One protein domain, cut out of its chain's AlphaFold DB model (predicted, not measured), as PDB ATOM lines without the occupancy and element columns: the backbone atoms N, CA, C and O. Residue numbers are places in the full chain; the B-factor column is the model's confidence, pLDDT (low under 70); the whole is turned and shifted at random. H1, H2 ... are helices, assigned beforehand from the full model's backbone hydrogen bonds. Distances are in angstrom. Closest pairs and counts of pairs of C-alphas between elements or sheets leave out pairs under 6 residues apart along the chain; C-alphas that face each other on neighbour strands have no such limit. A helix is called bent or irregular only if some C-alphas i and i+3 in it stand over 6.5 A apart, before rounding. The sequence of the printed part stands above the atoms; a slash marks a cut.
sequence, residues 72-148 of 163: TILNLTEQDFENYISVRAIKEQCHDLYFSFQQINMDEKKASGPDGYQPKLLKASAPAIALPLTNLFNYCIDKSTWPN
ATOM      1  N   THR A  72     169.596 133.741 135.432       77.81
ATOM      2  CA  THR A  72     169.305 134.836 134.498       77.81
ATOM      3  C   THR A  72     170.566 135.548 134.001       77.81
ATOM      4  O   THR A  72     170.616 135.921 132.831       77.81
ATOM      5  N   ILE A  73     171.602 135.680 134.836       77.50
ATOM      6  CA  ILE A  73     172.880 136.317 134.488       77.50
ATOM      7  C   ILE A  73     173.652 135.479 133.465       77.50
ATOM      8  O   ILE A  73     174.342 136.040 132.618       77.50
ATOM      9  N   LEU A  74     173.510 134.149 133.496       78.81
ATOM     10  CA  LEU A  74     174.173 133.257 132.537       78.81
ATOM     11  C   LEU A  74     173.623 133.414 131.112       78.81
ATOM     12  O   LEU A  74     174.314 133.074 130.154       78.81
ATOM     13  N   ASN A  75     172.405 133.945 130.975       82.81
ATOM     14  CA  ASN A  75     171.765 134.208 129.687       82.81
ATOM     15  C   ASN A  75     172.037 135.624 129.155       82.81
ATOM     16  O   ASN A  75     171.626 135.929 128.035       82.81
ATOM     17  N   LEU A  76     172.699 136.488 129.935       84.25
ATOM     18  CA  LEU A  76     173.034 137.841 129.500       84.25
ATOM     19  C   LEU A  76     174.154 137.816 128.459       84.25
ATOM     20  O   LEU A  76     175.130 137.070 128.548       84.25
ATOM     21  N   THR A  77     174.021 138.696 127.481       82.94
ATOM     22  CA  THR A  77     174.968 138.922 126.393       82.94
ATOM     23  C   THR A  77     175.699 140.249 126.587       82.94
ATOM     24  O   THR A  77     175.276 141.105 127.360       82.94
ATOM     25  N   GLU A  78     176.794 140.472 125.851       78.75
ATOM     26  CA  GLU A  78     177.520 141.756 125.885       78.75
ATOM     27  C   GLU A  78     176.603 142.959 125.539       78.75
ATOM     28  O   GLU A  78     176.824 144.064 126.037       78.75
ATOM     29  N   GLN A  79     175.544 142.743 124.748       83.00
ATOM     30  CA  GLN A  79     174.576 143.772 124.335       83.00
ATOM     31  C   GLN A  79     173.699 144.256 125.494       83.00
ATOM     32  O   GLN A  79     173.367 145.440 125.561       83.00
ATOM     33  N   ASP A  80     173.389 143.380 126.451       86.38
ATOM     34  CA  ASP A  80     172.574 143.732 127.618       86.38
ATOM     35  C   ASP A  80     173.282 144.756 128.524       86.38
ATOM     36  O   ASP A  80     172.642 145.537 129.231       86.38
ATOM     37  N   PHE A  81     174.616 144.815 128.453       84.44
ATOM     38  CA  PHE A  81     175.442 145.744 129.225       84.44
ATOM     39  C   PHE A  81     175.769 147.045 128.486       84.44
ATOM     40  O   PHE A  81     176.326 147.964 129.091       84.44
ATOM     41  N   GLU A  82     175.422 147.168 127.203       81.69
ATOM     42  CA  GLU A  82     175.853 148.289 126.364       81.69
ATOM     43  C   GLU A  82     175.395 149.658 126.898       81.69
ATOM     44  O   GLU A  82     176.129 150.647 126.818       81.69
ATOM     45  N   ASN A  83     174.201 149.698 127.493       83.12
ATOM     46  CA  ASN A  83     173.582 150.912 128.023       83.12
ATOM     47  C   ASN A  83     173.792 151.106 129.531       83.12
ATOM     48  O   ASN A  83     173.243 152.048 130.112       83.12
ATOM     49  N   TYR A  84     174.570 150.235 130.175       89.50
ATOM     50  CA  TYR A  84     174.824 150.334 131.604       89.50
ATOM     51  C   TYR A  84     175.597 151.621 131.939       89.50
ATOM     52  O   TYR A  84     176.468 152.057 131.184       89.50
ATOM     53  N   ILE A  85     175.284 152.234 133.085       87.69
ATOM     54  CA  ILE A  85     175.757 153.582 133.454       87.69
ATOM     55  C   ILE A  85     177.288 153.674 133.415       87.69
ATOM     56  O   ILE A  85     177.822 154.641 132.877       87.69
ATOM     57  N   SER A  86     178.004 152.671 133.936       87.69
ATOM     58  CA  SER A  86     179.473 152.690 133.920       87.69
ATOM     59  C   SER A  86     180.051 152.511 132.514       87.69
ATOM     60  O   SER A  86     181.010 153.195 132.171       87.69
ATOM     61  N   VAL A  87     179.452 151.656 131.678       84.50
ATOM     62  CA  VAL A  87     179.887 151.432 130.289       84.50
ATOM     63  C   VAL A  87     179.702 152.704 129.467       84.50
ATOM     64  O   VAL A  87     180.622 153.129 128.769       84.50
ATOM     65  N   ARG A  88     178.549 153.364 129.608       84.62
ATOM     66  CA  ARG A  88     178.282 154.659 128.976       84.62
ATOM     67  C   ARG A  88     179.242 155.745 129.446       84.62
ATOM     68  O   ARG A  88     179.813 156.431 128.611       84.62
ATOM     69  N   ALA A  89     179.470 155.859 130.754       87.69
ATOM     70  CA  ALA A  89     180.388 156.851 131.309       87.69
ATOM     71  C   ALA A  89     181.831 156.685 130.796       87.69
ATOM     72  O   ALA A  89     182.540 157.679 130.662       87.69
ATOM     73  N   ILE A  90     182.259 155.450 130.506       82.94
ATOM     74  CA  ILE A  90     183.560 155.165 129.883       82.94
ATOM     75  C   ILE A  90     183.531 155.512 128.387       82.94
ATOM     76  O   ILE A  90     184.443 156.175 127.913       82.94
ATOM     77  N   LYS A  91     182.482 155.117 127.648       80.06
ATOM     78  CA  LYS A  91     182.335 155.431 126.209       80.06
ATOM     79  C   LYS A  91     182.277 156.937 125.929       80.06
ATOM     80  O   LYS A  91     182.793 157.395 124.917       80.06
ATOM     81  N   GLU A  92     181.614 157.696 126.800       82.94
ATOM     82  CA  GLU A  92     181.447 159.150 126.675       82.94
ATOM     83  C   GLU A  92     182.738 159.916 127.022       82.94
ATOM     84  O   GLU A  92     182.903 161.068 126.616       82.94
ATOM     85  N   GLN A  93     183.683 159.287 127.730       80.75
ATOM     86  CA  GLN A  93     185.011 159.857 127.928       80.75
ATOM     87  C   GLN A  93     185.848 159.651 126.664       80.75
ATOM     88  O   GLN A  93     186.236 158.541 126.309       80.75
ATOM     89  N   CYS A  94     186.144 160.754 125.975       63.94
ATOM     90  CA  CYS A  94     187.082 160.746 124.863       63.94
ATOM     91  C   CYS A  94     188.490 160.516 125.414       63.94
ATOM     92  O   CYS A  94     189.106 161.411 125.999       63.94
ATOM     93  N   HIS A  95     188.977 159.290 125.265       69.56
ATOM     94  CA  HIS A  95     190.355 158.960 125.555       69.56
ATOM     95  C   HIS A  95     191.101 158.846 124.223       69.56
ATOM     96  O   HIS A  95     190.913 157.872 123.497       69.56
ATOM     97  N   ASP A  96     191.953 159.827 123.907       73.31
ATOM     98  CA  ASP A  96     192.989 159.672 122.876       73.31
ATOM     99  C   ASP A  96     194.013 158.652 123.390       73.31
ATOM    100  O   ASP A  96     195.037 158.987 123.995       73.31
ATOM    101  N   LEU A  97     193.676 157.371 123.246       82.12
ATOM    102  CA  LEU A  97     194.508 156.264 123.684       82.12
ATOM    103  C   LEU A  97     195.421 155.856 122.542       82.12
ATOM    104  O   LEU A  97     194.972 155.389 121.503       82.12
ATOM    105  N   TYR A  98     196.719 155.980 122.780       89.12
ATOM    106  CA  TYR A  98     197.732 155.424 121.903       89.12
ATOM    107  C   TYR A  98     198.682 154.557 122.719       89.12
ATOM    108  O   TYR A  98     199.394 155.033 123.608       89.12
ATOM    109  N   PHE A  99     198.677 153.265 122.423       92.88
ATOM    110  CA  PHE A  99     199.611 152.308 122.979       92.88
ATOM    111  C   PHE A  99     200.911 152.303 122.164       92.88
ATOM    112  O   PHE A  99     200.897 152.379 120.938       92.88
ATOM    113  N   SER A 100     202.045 152.158 122.848       93.62
ATOM    114  CA  SER A 100     203.338 151.864 122.228       93.62
ATOM    115  C   SER A 100     204.211 151.078 123.193       93.62
ATOM    116  O   SER A 100     204.275 151.392 124.383       93.62
ATOM    117  N   PHE A 101     204.955 150.100 122.674       90.88
ATOM    118  CA  PHE A 101     206.005 149.464 123.461       90.88
ATOM    119  C   PHE A 101     207.159 150.431 123.718       90.88
ATOM    120  O   PHE A 101     207.574 151.186 122.839       90.88
ATOM    121  N   GLN A 102     207.709 150.355 124.927       89.12
ATOM    122  CA  GLN A 102     208.984 150.966 125.276       89.12
ATOM    123  C   GLN A 102     210.000 149.866 125.546       89.12
ATOM    124  O   GLN A 102     209.688 148.844 126.161       89.12
ATOM    125  N   GLN A 103     211.229 150.070 125.077       83.12
ATOM    126  CA  GLN A 103     212.299 149.118 125.319       83.12
ATOM    127  C   GLN A 103     212.646 149.102 126.809       83.12
ATOM    128  O   GLN A 103     213.000 150.124 127.392       83.12
ATOM    129  N   ILE A 104     212.580 147.918 127.411       81.50
ATOM    130  CA  ILE A 104     212.979 147.687 128.798       81.50
ATOM    131  C   ILE A 104     214.167 146.730 128.853       81.50
ATOM    132  O   ILE A 104     214.342 145.869 127.988       81.50
ATOM    133  N   ASN A 105     214.995 146.863 129.887       83.88
ATOM    134  CA  ASN A 105     216.079 145.918 130.118       83.88
ATOM    135  C   ASN A 105     215.523 144.637 130.760       83.88
ATOM    136  O   ASN A 105     215.179 144.624 131.941       83.88
ATOM    137  N   MET A 106     215.410 143.569 129.968       82.31
ATOM    138  CA  MET A 106     214.899 142.277 130.426       82.31
ATOM    139  C   MET A 106     216.011 141.431 131.063       82.31
ATOM    140  O   MET A 106     217.085 141.272 130.476       82.31
ATOM    141  N   ASP A 107     215.742 140.867 132.246       86.25
ATOM    142  CA  ASP A 107     216.637 139.909 132.903       86.25
ATOM    143  C   ASP A 107     216.499 138.524 132.261       86.25
ATOM    144  O   ASP A 107     215.493 137.828 132.412       86.25
ATOM    145  N   GLU A 108     217.544 138.132 131.546       85.81
ATOM    146  CA  GLU A 108     217.625 136.892 130.783       85.81
ATOM    147  C   GLU A 108     217.704 135.626 131.647       85.81
ATOM    148  O   GLU A 108     217.549 134.524 131.119       85.81
ATOM    149  N   LYS A 109     217.971 135.762 132.953       86.88
ATOM    150  CA  LYS A 109     218.094 134.629 133.886       86.88
ATOM    151  C   LYS A 109     216.763 134.207 134.500       86.88
ATOM    152  O   LYS A 109     216.724 133.229 135.247       86.88
ATOM    153  N   LYS A 110     215.683 134.945 134.237       85.12
ATOM    154  CA  LYS A 110     214.357 134.596 134.748       85.12
ATOM    155  C   LYS A 110     213.839 133.305 134.114       85.12
ATOM    156  O   LYS A 110     214.219 132.936 133.004       85.12
ATOM    157  N   ALA A 111     212.965 132.624 134.851       85.50
ATOM    158  CA  ALA A 111     212.256 131.464 134.338       85.50
ATOM    159  C   ALA A 111     211.372 131.856 133.145       85.50
ATOM    160  O   ALA A 111     210.905 132.993 133.049       85.50
ATOM    161  N   SER A 112     211.158 130.892 132.252       87.25
ATOM    162  CA  SER A 112     210.183 131.009 131.174       87.25
ATOM    163  C   SER A 112     208.776 131.188 131.735       87.25
ATOM    164  O   SER A 112     208.457 130.644 132.797       87.25
ATOM    165  N   GLY A 113     207.935 131.913 130.998       82.81
ATOM    166  CA  GLY A 113     206.501 131.909 131.244       82.81
ATOM    167  C   GLY A 113     205.878 130.532 130.967       82.81
ATOM    168  O   GLY A 113     206.563 129.624 130.473       82.81
ATOM    169  N   PRO A 114     204.574 130.373 131.258       81.06
ATOM    170  CA  PRO A 114     203.805 129.164 130.939       81.06
ATOM    171  C   PRO A 114     203.814 128.804 129.444       81.06
ATOM    172  O   PRO A 114     203.574 127.660 129.079       81.06
ATOM    173  N   ASP A 115     204.122 129.783 128.593       83.94
ATOM    174  CA  ASP A 115     204.250 129.693 127.138       83.94
ATOM    175  C   ASP A 115     205.550 129.022 126.652       83.94
ATOM    176  O   ASP A 115     205.688 128.730 125.465       83.94
ATOM    177  N   GLY A 116     206.515 128.773 127.544       86.50
ATOM    178  CA  GLY A 116     207.787 128.129 127.202       86.50
ATOM    179  C   GLY A 116     208.803 129.035 126.489       86.50
ATOM    180  O   GLY A 116     209.897 128.569 126.147       86.50
ATOM    181  N   TYR A 117     208.501 130.323 126.288       87.94
ATOM    182  CA  TYR A 117     209.432 131.257 125.659       87.94
ATOM    183  C   TYR A 117     210.456 131.808 126.654       87.94
ATOM    184  O   TYR A 117     210.154 132.545 127.596       87.94
ATOM    185  N   GLN A 118     211.728 131.496 126.401       90.12
ATOM    186  CA  GLN A 118     212.822 131.987 127.233       90.12
ATOM    187  C   GLN A 118     212.977 133.515 127.118       90.12
ATOM    188  O   GLN A 118     212.937 134.055 126.008       90.12
ATOM    189  N   PRO A 119     213.300 134.219 128.221       90.12
ATOM    190  CA  PRO A 119     213.527 135.664 128.203       90.12
ATOM    191  C   PRO A 119     214.562 136.143 127.173       90.12
ATOM    192  O   PRO A 119     214.408 137.209 126.581       90.12
ATOM    193  N   LYS A 120     215.600 135.337 126.915       90.38
ATOM    194  CA  LYS A 120     216.618 135.617 125.889       90.38
ATOM    195  C   LYS A 120     216.031 135.717 124.486       90.38
ATOM    196  O   LYS A 120     216.374 136.633 123.743       90.38
ATOM    197  N   LEU A 121     215.147 134.783 124.139       91.12
ATOM    198  CA  LEU A 121     214.503 134.735 122.832       91.12
ATOM    199  C   LEU A 121     213.599 135.954 122.639       91.12
ATOM    200  O   LEU A 121     213.704 136.631 121.622       91.12
ATOM    201  N   LEU A 122     212.782 136.268 123.647       89.75
ATOM    202  CA  LEU A 122     211.903 137.441 123.641       89.75
ATOM    203  C   LEU A 122     212.690 138.746 123.492       89.75
ATOM    204  O   LEU A 122     212.309 139.615 122.717       89.75
ATOM    205  N   LYS A 123     213.823 138.881 124.190       90.62
ATOM    206  CA  LYS A 123     214.681 140.065 124.074       90.62
ATOM    207  C   LYS A 123     215.274 140.219 122.672       90.62
ATOM    208  O   LYS A 123     215.357 141.339 122.174       90.62
ATOM    209  N   ALA A 124     215.670 139.115 122.039       91.19
ATOM    210  CA  ALA A 124     216.202 139.124 120.679       91.19
ATOM    211  C   ALA A 124     215.126 139.449 119.627       91.19
ATOM    212  O   ALA A 124     215.413 140.154 118.661       91.19
ATOM    213  N   SER A 125     213.891 138.970 119.813       91.62
ATOM    214  CA  SER A 125     212.782 139.202 118.877       91.62
ATOM    215  C   SER A 125     212.031 140.515 119.114       91.62
ATOM    216  O   SER A 125     211.374 140.997 118.191       91.62
ATOM    217  N   ALA A 126     212.150 141.122 120.300       91.69
ATOM    218  CA  ALA A 126     211.423 142.330 120.696       91.69
ATOM    219  C   ALA A 126     211.438 143.457 119.642       91.69
ATOM    220  O   ALA A 126     210.357 143.957 119.330       91.69
ATOM    221  N   PRO A 127     212.580 143.834 119.024       91.94
ATOM    222  CA  PRO A 127     212.593 144.893 118.013       91.94
ATOM    223  C   PRO A 127     211.749 144.566 116.774       91.94
ATOM    224  O   PRO A 127     211.159 145.463 116.178       91.94
ATOM    225  N   ALA A 128     211.672 143.287 116.397       94.44
ATOM    226  CA  ALA A 128     210.924 142.841 115.226       94.44
ATOM    227  C   ALA A 128     209.413 142.749 115.495       94.44
ATOM    228  O   ALA A 128     208.613 143.037 114.607       94.44
ATOM    229  N   ILE A 129     209.012 142.366 116.713       94.19
ATOM    230  CA  ILE A 129     207.595 142.156 117.063       94.19
ATOM    231  C   ILE A 129     206.920 143.394 117.670       94.19
ATOM    232  O   ILE A 129     205.695 143.484 117.653       94.19
ATOM    233  N   ALA A 130     207.685 144.364 118.185       94.50
ATOM    234  CA  ALA A 130     207.132 145.532 118.871       94.50
ATOM    235  C   ALA A 130     206.195 146.360 117.979       94.50
ATOM    236  O   ALA A 130     205.090 146.698 118.398       94.50
ATOM    237  N   LEU A 131     206.607 146.663 116.744       95.25
ATOM    238  CA  LEU A 131     205.793 147.439 115.806       95.25
ATOM    239  C   LEU A 131     204.483 146.728 115.414       95.25
ATOM    240  O   LEU A 131     203.421 147.326 115.597       95.25
ATOM    241  N   PRO A 132     204.496 145.472 114.917       96.50
ATOM    242  CA  PRO A 132     203.253 144.803 114.537       96.50
ATOM    243  C   PRO A 132     202.302 144.610 115.724       96.50
ATOM    244  O   PRO A 132     201.099 144.807 115.564       96.50
ATOM    245  N   LEU A 133     202.815 144.303 116.921       95.00
ATOM    246  CA  LEU A 133     201.979 144.188 118.121       95.00
ATOM    247  C   LEU A 133     201.417 145.541 118.578       95.00
ATOM    248  O   LEU A 133     200.265 145.606 118.995       95.00
ATOM    249  N   THR A 134     202.188 146.626 118.456       96.06
ATOM    250  CA  THR A 134     201.700 147.991 118.731       96.06
ATOM    251  C   THR A 134     200.523 148.335 117.823       96.06
ATOM    252  O   THR A 134     199.476 148.764 118.303       96.06
ATOM    253  N   ASN A 135     200.664 148.086 116.520       95.69
ATOM    254  CA  ASN A 135     199.600 148.337 115.548       95.69
ATOM    255  C   ASN A 135     198.360 147.484 115.837       95.69
ATOM    256  O   ASN A 135     197.242 147.988 115.758       95.69
ATOM    257  N   LEU A 136     198.551 146.214 116.206       95.69
ATOM    258  CA  LEU A 136     197.457 145.314 116.565       95.69
ATOM    259  C   LEU A 136     196.691 145.810 117.799       95.69
ATOM    260  O   LEU A 136     195.464 145.848 117.777       95.69
ATOM    261  N   PHE A 137     197.393 146.221 118.856       95.12
ATOM    262  CA  PHE A 137     196.738 146.732 120.060       95.12
ATOM    263  C   PHE A 137     196.022 148.056 119.821       95.12
ATOM    264  O   PHE A 137     194.881 148.196 120.253       95.12
ATOM    265  N   ASN A 138     196.635 148.991 119.092       94.75
ATOM    266  CA  ASN A 138     195.971 150.243 118.730       94.75
ATOM    267  C   ASN A 138     194.727 149.991 117.871       94.75
ATOM    268  O   ASN A 138     193.683 150.573 118.134       94.75
ATOM    269  N   TYR A 139     194.781 149.037 116.938       94.06
ATOM    270  CA  TYR A 139     193.597 148.617 116.191       94.06
ATOM    271  C   TYR A 139     192.485 148.069 117.106       94.06
ATOM    272  O   TYR A 139     191.317 148.418 116.937       94.06
ATOM    273  N   CYS A 140     192.829 147.234 118.094       93.19
ATOM    274  CA  CYS A 140     191.866 146.724 119.076       93.19
ATOM    275  C   CYS A 140     191.251 147.838 119.935       93.19
ATOM    276  O   CYS A 140     190.053 147.786 120.216       93.19
ATOM    277  N   ILE A 141     192.049 148.834 120.326       89.69
ATOM    278  CA  ILE A 141     191.599 150.014 121.076       89.69
ATOM    279  C   ILE A 141     190.630 150.839 120.218       89.69
ATOM    280  O   ILE A 141     189.488 151.045 120.633       89.69
ATOM    281  N   ASP A 142     191.028 151.205 118.996       89.12
ATOM    282  CA  ASP A 142     190.229 152.021 118.069       89.12
ATOM    283  C   ASP A 142     188.884 151.374 117.733       89.12
ATOM    284  O   ASP A 142     187.856 152.045 117.622       89.12
ATOM    285  N   LYS A 143     188.873 150.050 117.548       88.94
ATOM    286  CA  LYS A 143     187.649 149.293 117.262       88.94
ATOM    287  C   LYS A 143     186.877 148.898 118.510       88.94
ATOM    288  O   LYS A 143     185.746 148.444 118.380       88.94
ATOM    289  N   SER A 144     187.461 149.062 119.698       86.06
ATOM    290  CA  SER A 144     186.918 148.541 120.957       86.06
ATOM    291  C   SER A 144     186.592 147.040 120.885       86.06
ATOM    292  O   SER A 144     185.635 146.565 121.492       86.06
ATOM    293  N   THR A 145     187.391 146.272 120.135       87.88
ATOM    294  CA  THR A 145     187.179 144.834 119.902       87.88
ATOM    295  C   THR A 145     188.452 144.043 120.147       87.88
ATOM    296  O   THR A 145     189.502 144.353 119.581       87.88
ATOM    297  N   TRP A 146     188.333 142.963 120.918       90.38
ATOM    298  CA  TRP A 146     189.434 142.060 121.249       90.38
ATOM    299  C   TRP A 146     189.161 140.646 120.730       90.38
ATOM    300  O   TRP A 146     188.006 140.210 120.757       90.38
ATOM    301  N   PRO A 147     190.192 139.899 120.293       91.62
ATOM    302  CA  PRO A 147     190.028 138.508 119.888       91.62
ATOM    303  C   PRO A 147     189.432 137.656 121.015       91.62
ATOM    304  O   PRO A 147     189.923 137.681 122.141       91.62
ATOM    305  N   ASN A 148     188.422 136.836 120.707       86.56
ATOM    306  CA  ASN A 148     187.790 135.964 121.706       86.56
ATOM    307  C   ASN A 148     188.782 134.986 122.351       86.56
ATOM    308  O   ASN A 148     188.693 134.728 123.546       86.56
TER     309      ASN A 148
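AT A GLANCE: This is residues 72 to 148 of the 163 residues of an uncharacterized protein of Paramuricea clavata (UniProt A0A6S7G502). This is an open, extended model in which two short helices, H1 and H2, lie at one end, a long loop of residues 92 to 118 runs out to the other end, and the long, kinked helix H3 comes back part of the way. The printed part has 77 residues, with the helices in the order H1, H2, H3 and no named strand; the class is all helix, though under half of the residues are in named elements. It is extended, with a radius of gyration of the C-alphas of 18.1 A and spans of 47 by 32 by 17 A.

HOW THE PARTS SIT: H1, residues 78 to 81, and H2, residues 85 to 91, are close but not clearly touching; their closest C-alphas, of Phe 81 and Val 87, are 7.3 A apart. H3, residues 119 to 143, is apart from both. In H2 every O i to N i+4 pair is within hydrogen-bond range, in H3 17 of 21; H1 is too short for such a pair.

IN THESE COORDINATES: H1 begins at C-alpha 78 (177.520, 141.756, 125.885). H2 is 10.0 A long. H3, 31.2 A long, ends at C-alpha 143 (187.649, 149.293, 117.262); it is irregular, with C-alphas 124 and 127 7.3 A apart, and has a kink of 76 degrees near residue 128.

THE WHOLE: The farthest C-alphas, of Thr 72 and Ala 124, are 49.1 A apart. Residues 72 to 81, of which 78 to 81 belong to H1, and 83 to 90, of which 85 to 90 belong to H2, stand free. The link from H1 to H2 is tight, that from H2 to H3 long. The printed part has no cut; pLDDT is under 70 at residues 94 to 95.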